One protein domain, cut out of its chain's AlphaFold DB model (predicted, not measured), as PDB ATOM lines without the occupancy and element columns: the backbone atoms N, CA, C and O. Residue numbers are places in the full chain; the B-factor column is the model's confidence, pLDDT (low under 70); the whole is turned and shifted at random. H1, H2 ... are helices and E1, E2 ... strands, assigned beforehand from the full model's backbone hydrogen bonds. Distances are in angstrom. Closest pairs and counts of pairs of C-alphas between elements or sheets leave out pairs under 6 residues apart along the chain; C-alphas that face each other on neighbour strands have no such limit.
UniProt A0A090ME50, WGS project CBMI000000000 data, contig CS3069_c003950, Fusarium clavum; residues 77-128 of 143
ATOM      1  N   VAL A  77     276.865 262.713 221.388       95.12
ATOM      2  CA  VAL A  77     278.140 262.057 221.093       95.12
ATOM      3  C   VAL A  77     279.209 263.085 220.757       95.12
ATOM      4  O   VAL A  77     278.968 264.044 220.018       95.12
ATOM      5  N   TYR A  78     280.418 262.867 221.270       95.88
ATOM      6  CA  TYR A  78     281.574 263.691 220.929       95.88
ATOM      7  C   TYR A  78     282.134 263.318 219.553       95.88
ATOM      8  O   TYR A  78     282.405 262.161 219.246       95.88
ATOM      9  N   LEU A  79     282.362 264.335 218.727       96.06
ATOM     10  CA  LEU A  79     282.898 264.231 217.371       96.06
ATOM     11  C   LEU A  79     284.350 264.712 217.268       96.06
ATOM     12  O   LEU A  79     284.888 264.796 216.165       96.06
ATOM     13  N   ASP A  80     284.997 265.050 218.385       96.44
ATOM     14  CA  ASP A  80     286.380 265.528 218.425       96.44
ATOM     15  C   ASP A  80     287.339 264.594 217.676       96.44
ATOM     16  O   ASP A  80     288.120 265.057 216.844       96.44
ATOM     17  N   GLU A  81     287.235 263.283 217.892       95.56
ATOM     18  CA  GLU A  81     288.097 262.290 217.238       95.56
ATOM     19  C   GLU A  81     287.885 262.205 215.722       95.56
ATOM     20  O   GLU A  81     288.810 261.858 214.991       95.56
ATOM     21  N   VAL A  82     286.700 262.579 215.234       93.94
ATOM     22  CA  VAL A  82     286.361 262.576 213.803       93.94
ATOM     23  C   VAL A  82     286.725 263.909 213.151       93.94
ATOM     24  O   VAL A  82     287.323 263.939 212.078       93.94
ATOM     25  N   ILE A  83     286.390 265.030 213.791       94.12
ATOM     26  CA  ILE A  83     286.532 266.371 213.217       94.12
ATOM     27  C   ILE A  83     287.960 266.879 213.345       94.12
ATOM     28  O   ILE A  83     288.478 267.464 212.395       94.12
ATOM     29  N   LEU A  84     288.620 266.682 214.493       95.31
ATOM     30  CA  LEU A  84     289.955 267.237 214.702       95.31
ATOM     31  C   LEU A  84     290.927 266.779 213.601       95.31
ATOM     32  O   LEU A  84     291.563 267.660 213.017       95.31
ATOM     33  N   PRO A  85     291.046 265.483 213.243       94.75
ATOM     34  CA  PRO A  85     291.952 265.038 212.178       94.75
ATOM     35  C   PRO A  85     291.725 265.701 210.813       94.75
ATOM     36  O   PRO A  85     292.677 265.818 210.045       94.75
ATOM     37  N   LEU A  86     290.511 266.179 210.529       93.06
ATOM     38  CA  LEU A  86     290.166 266.855 209.273       93.06
ATOM     39  C   LEU A  86     290.630 268.320 209.227       93.06
ATOM     40  O   LEU A  86     290.650 268.927 208.158       93.06
ATOM     41  N   LEU A  87     291.011 268.899 210.369       92.94
ATOM     42  CA  LEU A  87     291.442 270.290 210.474       92.94
ATOM     43  C   LEU A  87     292.964 270.422 210.342       92.94
ATOM     44  O   LEU A  87     293.734 269.799 211.086       92.94
ATOM     45  N   ASN A  88     293.407 271.319 209.459       93.19
ATOM     46  CA  ASN A  88     294.813 271.679 209.305       93.19
ATOM     47  C   ASN A  88     295.320 272.572 210.463       93.19
ATOM     48  O   ASN A  88     294.562 273.024 211.325       93.19
ATOM     49  N   LYS A  89     296.637 272.833 210.501       94.44
ATOM     50  CA  LYS A  89     297.277 273.607 211.584       94.44
ATOM     51  C   LYS A  89     296.713 275.026 211.723       94.44
ATOM     52  O   LYS A  89     296.502 275.471 212.850       94.44
ATOM     53  N   THR A  90     296.455 275.707 210.609       93.88
ATOM     54  CA  THR A  90     295.910 277.072 210.589       93.88
ATOM     55  C   THR A  90     294.484 277.090 211.134       93.88
ATOM     56  O   THR A  90     294.210 277.812 212.087       93.88
ATOM     57  N   GLN A  91     293.614 276.206 210.635       93.19
ATOM     58  CA  GLN A  91     292.225 276.076 211.096       93.19
ATOM     59  C   GLN A  91     292.148 275.787 212.602       93.19
ATOM     60  O   GLN A  91     291.342 276.377 213.319       93.19
ATOM     61  N   ARG A  92     293.017 274.908 213.120       95.00
ATOM     62  CA  ARG A  92     293.082 274.619 214.561       95.00
ATOM     63  C   ARG A  92     293.519 275.833 215.380       95.00
ATOM     64  O   ARG A  92     292.966 276.055 216.454       95.00
ATOM     65  N   ALA A  93     294.500 276.599 214.901       94.56
ATOM     66  CA  ALA A  93     294.976 277.803 215.582       94.56
ATOM     67  C   ALA A  93     293.897 278.896 215.626       94.56
ATOM     68  O   ALA A  93     293.691 279.504 216.674       94.56
ATOM     69  N   GLU A  94     293.168 279.087 214.526       92.25
ATOM     70  CA  GLU A  94     292.039 280.017 214.439       92.25
ATOM     71  C   GLU A  94     290.886 279.618 215.362       92.25
ATOM     72  O   GLU A  94     290.395 280.437 216.130       92.25
ATOM     73  N   LEU A  95     290.471 278.347 215.349       94.69
ATOM     74  CA  LEU A  95     289.424 277.868 216.256       94.69
ATOM     75  C   LEU A  95     289.861 277.984 217.718       94.69
ATOM     76  O   LEU A  95     289.049 278.297 218.584       94.69
ATOM     77  N   LYS A  96     291.147 277.770 218.014       96.12
ATOM     78  CA  LYS A  96     291.681 277.928 219.369       96.12
ATOM     79  C   LYS A  96     291.691 279.388 219.823       96.12
ATOM     80  O   LYS A  96     291.397 279.638 220.986       96.12
ATOM     81  N   SER A  97     292.005 280.342 218.942       94.25
ATOM     82  CA  SER A  97     292.090 281.769 219.304       94.25
ATOM     83  C   SER A  97     290.744 282.374 219.711       94.25
ATOM     84  O   SER A  97     290.714 283.360 220.443       94.25
ATOM     85  N   VAL A  98     289.645 281.753 219.284       92.19
ATOM     86  CA  VAL A  98     288.268 282.147 219.615       92.19
ATOM     87  C   VAL A  98     287.579 281.209 220.617       92.19
ATOM     88  O   VAL A  98     286.393 281.375 220.863       92.19
ATOM     89  N   ASP A  99     288.298 280.245 221.205       94.19
ATOM     90  CA  ASP A  99     287.778 279.193 222.107       94.19
ATOM     91  C   ASP A  99     286.711 278.266 221.486       94.19
ATOM     92  O   ASP A  99     285.818 277.755 222.157       94.19
ATOM     93  N   PHE A 100     286.814 277.981 220.189       95.50
ATOM     94  CA  PHE A 100     285.948 277.029 219.478       95.50
ATOM     95  C   PHE A 100     286.623 275.694 219.157       95.50
ATOM     96  O   PHE A 100     285.967 274.816 218.612       95.50
ATOM     97  N   LEU A 101     287.903 275.500 219.489       96.25
ATOM     98  CA  LEU A 101     288.576 274.222 219.241       96.25
ATOM     99  C   LEU A 101     288.053 273.127 220.188       96.25
ATOM    100  O   LEU A 101     288.085 273.294 221.408       96.25
ATOM    101  N   GLY A 102     287.613 272.009 219.612       96.56
ATOM    102  CA  GLY A 102     287.130 270.818 220.317       96.56
ATOM    103  C   GLY A 102     285.788 271.004 221.026       96.56
ATOM    104  O   GLY A 102     285.164 272.065 220.913       96.56
ATOM    105  N   ARG A 103     285.367 269.989 221.789       96.31
ATOM    106  CA  ARG A 103     284.022 269.884 222.389       96.31
ATOM    107  C   ARG A 103     282.938 269.957 221.312       96.31
ATOM    108  O   ARG A 103     282.010 270.761 221.395       96.31
ATOM    109  N   TYR A 104     283.134 269.196 220.245       96.31
ATOM    110  CA  TYR A 104     282.177 269.102 219.156       96.31
ATOM    111  C   TYR A 104     281.197 267.996 219.497       96.31
ATOM    112  O   TYR A 104     281.604 266.845 219.589       96.31
ATOM    113  N   THR A 105     279.929 268.334 219.685       96.25
ATOM    114  CA  THR A 105     278.890 267.356 220.008       96.25
ATOM    115  C   THR A 105     277.811 267.316 218.934       96.25
ATOM    116  O   THR A 105     277.641 268.272 218.155       96.25
ATOM    117  N   LEU A 106     277.137 266.173 218.859       95.88
ATOM    118  CA  LEU A 106     275.980 265.913 218.015       95.88
ATOM    119  C   LEU A 106     274.907 265.209 218.844       95.88
ATOM    120  O   LEU A 106     275.204 264.221 219.511       95.88
ATOM    121  N   ASP A 107     273.687 265.722 218.754       93.75
ATOM    122  CA  ASP A 107     272.475 265.174 219.362       93.75
ATOM    123  C   ASP A 107     271.456 264.810 218.263       93.75
ATOM    124  O   ASP A 107     271.697 265.039 217.072       93.75
ATOM    125  N   ASP A 108     270.324 264.222 218.649       90.19
ATOM    126  CA  ASP A 108     269.266 263.798 217.723       90.19
ATOM    127  C   ASP A 108     268.302 264.928 217.301       90.19
ATOM    128  O   ASP A 108     267.468 264.733 216.414       90.19
ATOM    129  N   GLN A 109     268.422 266.122 217.891       88.81
ATOM    130  CA  GLN A 109     267.498 267.248 217.690       88.81
ATOM    131  C   GLN A 109     268.068 268.327 216.768       88.81
ATOM    132  O   GLN A 109     267.322 269.132 216.203       88.81
ATOM    133  N   THR A 110     269.388 268.380 216.628       89.75
ATOM    134  CA  THR A 110     270.113 269.448 215.949       89.75
ATOM    135  C   THR A 110     271.061 268.906 214.882       89.75
ATOM    136  O   THR A 110     271.353 267.721 214.784       89.75
ATOM    137  N   ILE A 111     271.599 269.805 214.055       89.62
ATOM    138  CA  ILE A 111     272.661 269.481 213.085       89.62
ATOM    139  C   ILE A 111     274.062 269.450 213.731       89.62
ATOM    140  O   ILE A 111     275.072 269.642 213.048       89.62
ATOM    141  N   GLY A 112     274.126 269.286 215.052       92.44
ATOM    142  CA  GLY A 112     275.319 269.434 215.871       92.44
ATOM    143  C   GLY A 112     275.388 270.789 216.566       92.44
ATOM    144  O   GLY A 112     274.856 271.804 216.089       92.44
ATOM    145  N   CYS A 113     276.095 270.812 217.696       93.69
ATOM    146  CA  CYS A 113     276.212 272.008 218.514       93.69
ATOM    147  C   CYS A 113     276.890 273.154 217.743       93.69
ATOM    148  O   CYS A 113     277.561 272.968 216.721       93.69
ATOM    149  N   HIS A 114     276.744 274.382 218.239       93.56
ATOM    150  CA  HIS A 114     277.275 275.563 217.554       93.56
ATOM    151  C   HIS A 114     278.788 275.458 217.262       93.56
ATOM    152  O   HIS A 114     279.246 275.891 216.202       93.56
ATOM    153  N   ARG A 115     279.563 274.817 218.152       95.38
ATOM    154  CA  ARG A 115     281.003 274.573 217.953       95.38
ATOM    155  C   ARG A 115     281.255 273.653 216.760       95.38
ATOM    156  O   ARG A 115     282.074 273.986 215.903       95.38
ATOM    157  N   THR A 116     280.502 272.556 216.670       95.12
ATOM    158  CA  THR A 116     280.528 271.604 215.551       95.12
ATOM    159  C   THR A 116     280.251 272.315 214.226       95.12
ATOM    160  O   THR A 116     281.033 272.204 213.283       95.12
ATOM    161  N   GLN A 117     279.196 273.132 214.165       93.94
ATOM    162  CA  GLN A 117     278.838 273.868 212.947       93.94
ATOM    163  C   GLN A 117     279.936 274.845 212.499       93.94
ATOM    164  O   GLN A 117     280.242 274.934 211.308       93.94
ATOM    165  N   VAL A 118     280.544 275.577 213.436       92.31
ATOM    166  CA  VAL A 118     281.649 276.499 213.133       92.31
ATOM    167  C   VAL A 118     282.871 275.736 212.616       92.31
ATOM    168  O   VAL A 118     283.445 276.135 211.601       92.31
ATOM    169  N   ALA A 119     283.242 274.626 213.258       92.75
ATOM    170  CA  ALA A 119     284.382 273.813 212.844       92.75
ATOM    171  C   ALA A 119     284.195 273.220 211.438       92.75
ATOM    172  O   ALA A 119     285.103 273.312 210.611       92.75
ATOM    173  N   LEU A 120     283.006 272.693 211.124       90.50
ATOM    174  CA  LEU A 120     282.705 272.121 209.807       90.50
ATOM    175  C   LEU A 120     282.690 273.175 208.691       90.50
ATOM    176  O   LEU A 120     283.248 272.941 207.618       90.50
ATOM    177  N   ARG A 121     282.132 274.369 208.945       88.56
ATOM    178  CA  ARG A 121     282.165 275.486 207.978       88.56
ATOM    179  C   ARG A 121     283.596 275.914 207.644       88.56
ATOM    180  O   ARG A 121     283.871 276.250 206.497       88.56
ATOM    181  N   ARG A 122     284.511 275.864 208.621       77.81
ATOM    182  CA  ARG A 122     285.943 276.140 208.407       77.81
ATOM    183  C   ARG A 122     286.656 274.996 207.692       77.81
ATOM    184  O   ARG A 122     287.479 275.269 206.824       77.81
ATOM    185  N   GLY A 123     286.327 273.746 208.018       68.31
ATOM    186  CA  GLY A 123     286.901 272.551 207.391       68.31
ATOM    187  C   GLY A 123     286.648 272.466 205.882       68.31
ATOM    188  O   GLY A 123     287.533 272.051 205.140       68.31
ATOM    189  N   GLY A 124     285.477 272.921 205.418       63.09
ATOM    190  CA  GLY A 124     285.099 272.915 203.998       63.09
ATOM    191  C   GLY A 124     285.621 274.087 203.157       63.09
ATOM    192  O   GLY A 124     285.418 274.095 201.945       63.09
ATOM    193  N   GLN A 125     286.270 275.088 203.757       56.34
ATOM    194  CA  GLN A 125     286.729 276.285 203.045       56.34
ATOM    195  C   GLN A 125     288.241 276.237 202.826       56.34
ATOM    196  O   GLN A 125     289.029 276.452 203.743       56.34
ATOM    197  N   SER A 126     288.647 275.976 201.583       49.31
ATOM    198  CA  SER A 126     290.056 275.975 201.169       49.31
ATOM    199  C   SER A 126     290.630 277.385 200.958       49.31
ATOM    200  O   SER A 126     291.848 277.522 200.910       49.31
ATOM    201  N   SER A 127     289.792 278.426 200.805       48.31
ATOM    202  CA  SER A 127     290.251 279.768 200.390       48.31
ATOM    203  C   SER A 127     289.166 280.866 200.449       48.31
ATOM    204  O   SER A 127     288.790 281.408 199.409       48.31
ATOM    205  N   ILE A 128     288.623 281.218 201.621       46.38
ATOM    206  CA  ILE A 128     287.788 282.434 201.738       46.38
ATOM    207  C   ILE A 128     288.340 283.356 202.825       46.38
ATOM    208  O   ILE A 128     288.217 283.096 204.023       46.38
TER     209      ILE A 128
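Overview. This is residues 77 to 128 of the 143 residues of an uncharacterized protein of Fusarium clavum (UniProt A0A090ME50). What shape do the atoms make? Three short helices, H1, H2 and H3, stand roughly as a triangle, and the short strand E1 with the turn after it, residues 108 to 110, makes the end away from H2. Residues 77 to 78 run antiparallel beside residues 105 to 106 of E1. What is it built of? The 52 printed residues hold H1, H2, E1 and H3 in that order, mostly helix, with no pair of named strands. The whole is compact, with a radius of gyration of the C-alphas of 10.6 A, and elongated, spanning 31 by 19 by 18 A.

Along the chain. Where is the longest helix? H3 is residues 114 to 123, 14.3 A long, from C-alpha 114 at (277.275, 275.563, 217.554) to C-alpha 123 at (286.901, 272.551, 207.391). Where are the others? H1 is residues 80 to 86, 10.0 A, beginning at (286.380, 265.528, 218.425). H2 is residues 89 to 97, 12.4 A, and E1 is residues 105 to 107, 6.8 A.

Arrangement. What does H3 touch? It only just touches H1, with 3 pairs of C-alphas within 8 A, the closest those of Leu 86 and Gly 123 at 6.8 A, at a shallow tilt of 21 degrees, the same way. It only just touches H2, also with 3 pairs, the closest C-alphas those of Gln 91 and Arg 122 at 6.8 A, at a shallow tilt of 28 degrees, opposite ways. What of E1? Its closest C-alpha to H3 is that of Thr 105, 6.4 A from that of Thr 116. Are the helix backbones complete? Each O i to N i+4 pair is within hydrogen-bond range in H2 and H3, but 1 of 3 is in H1, with 1 of 4 O i to N i+3 pairs.

Size, cuts and confidence. How far does it reach? The C-alphas of Asp 108 and Ser 127, the two farthest apart, are 31.6 A apart. Are there cuts or long links? The printed part has no cut; H1 to H2 is a tight link, and the other two are short. Where is confidence low? Residues 123 to 128 are under 70, against a mean pLDDT of the printed part of 89.1.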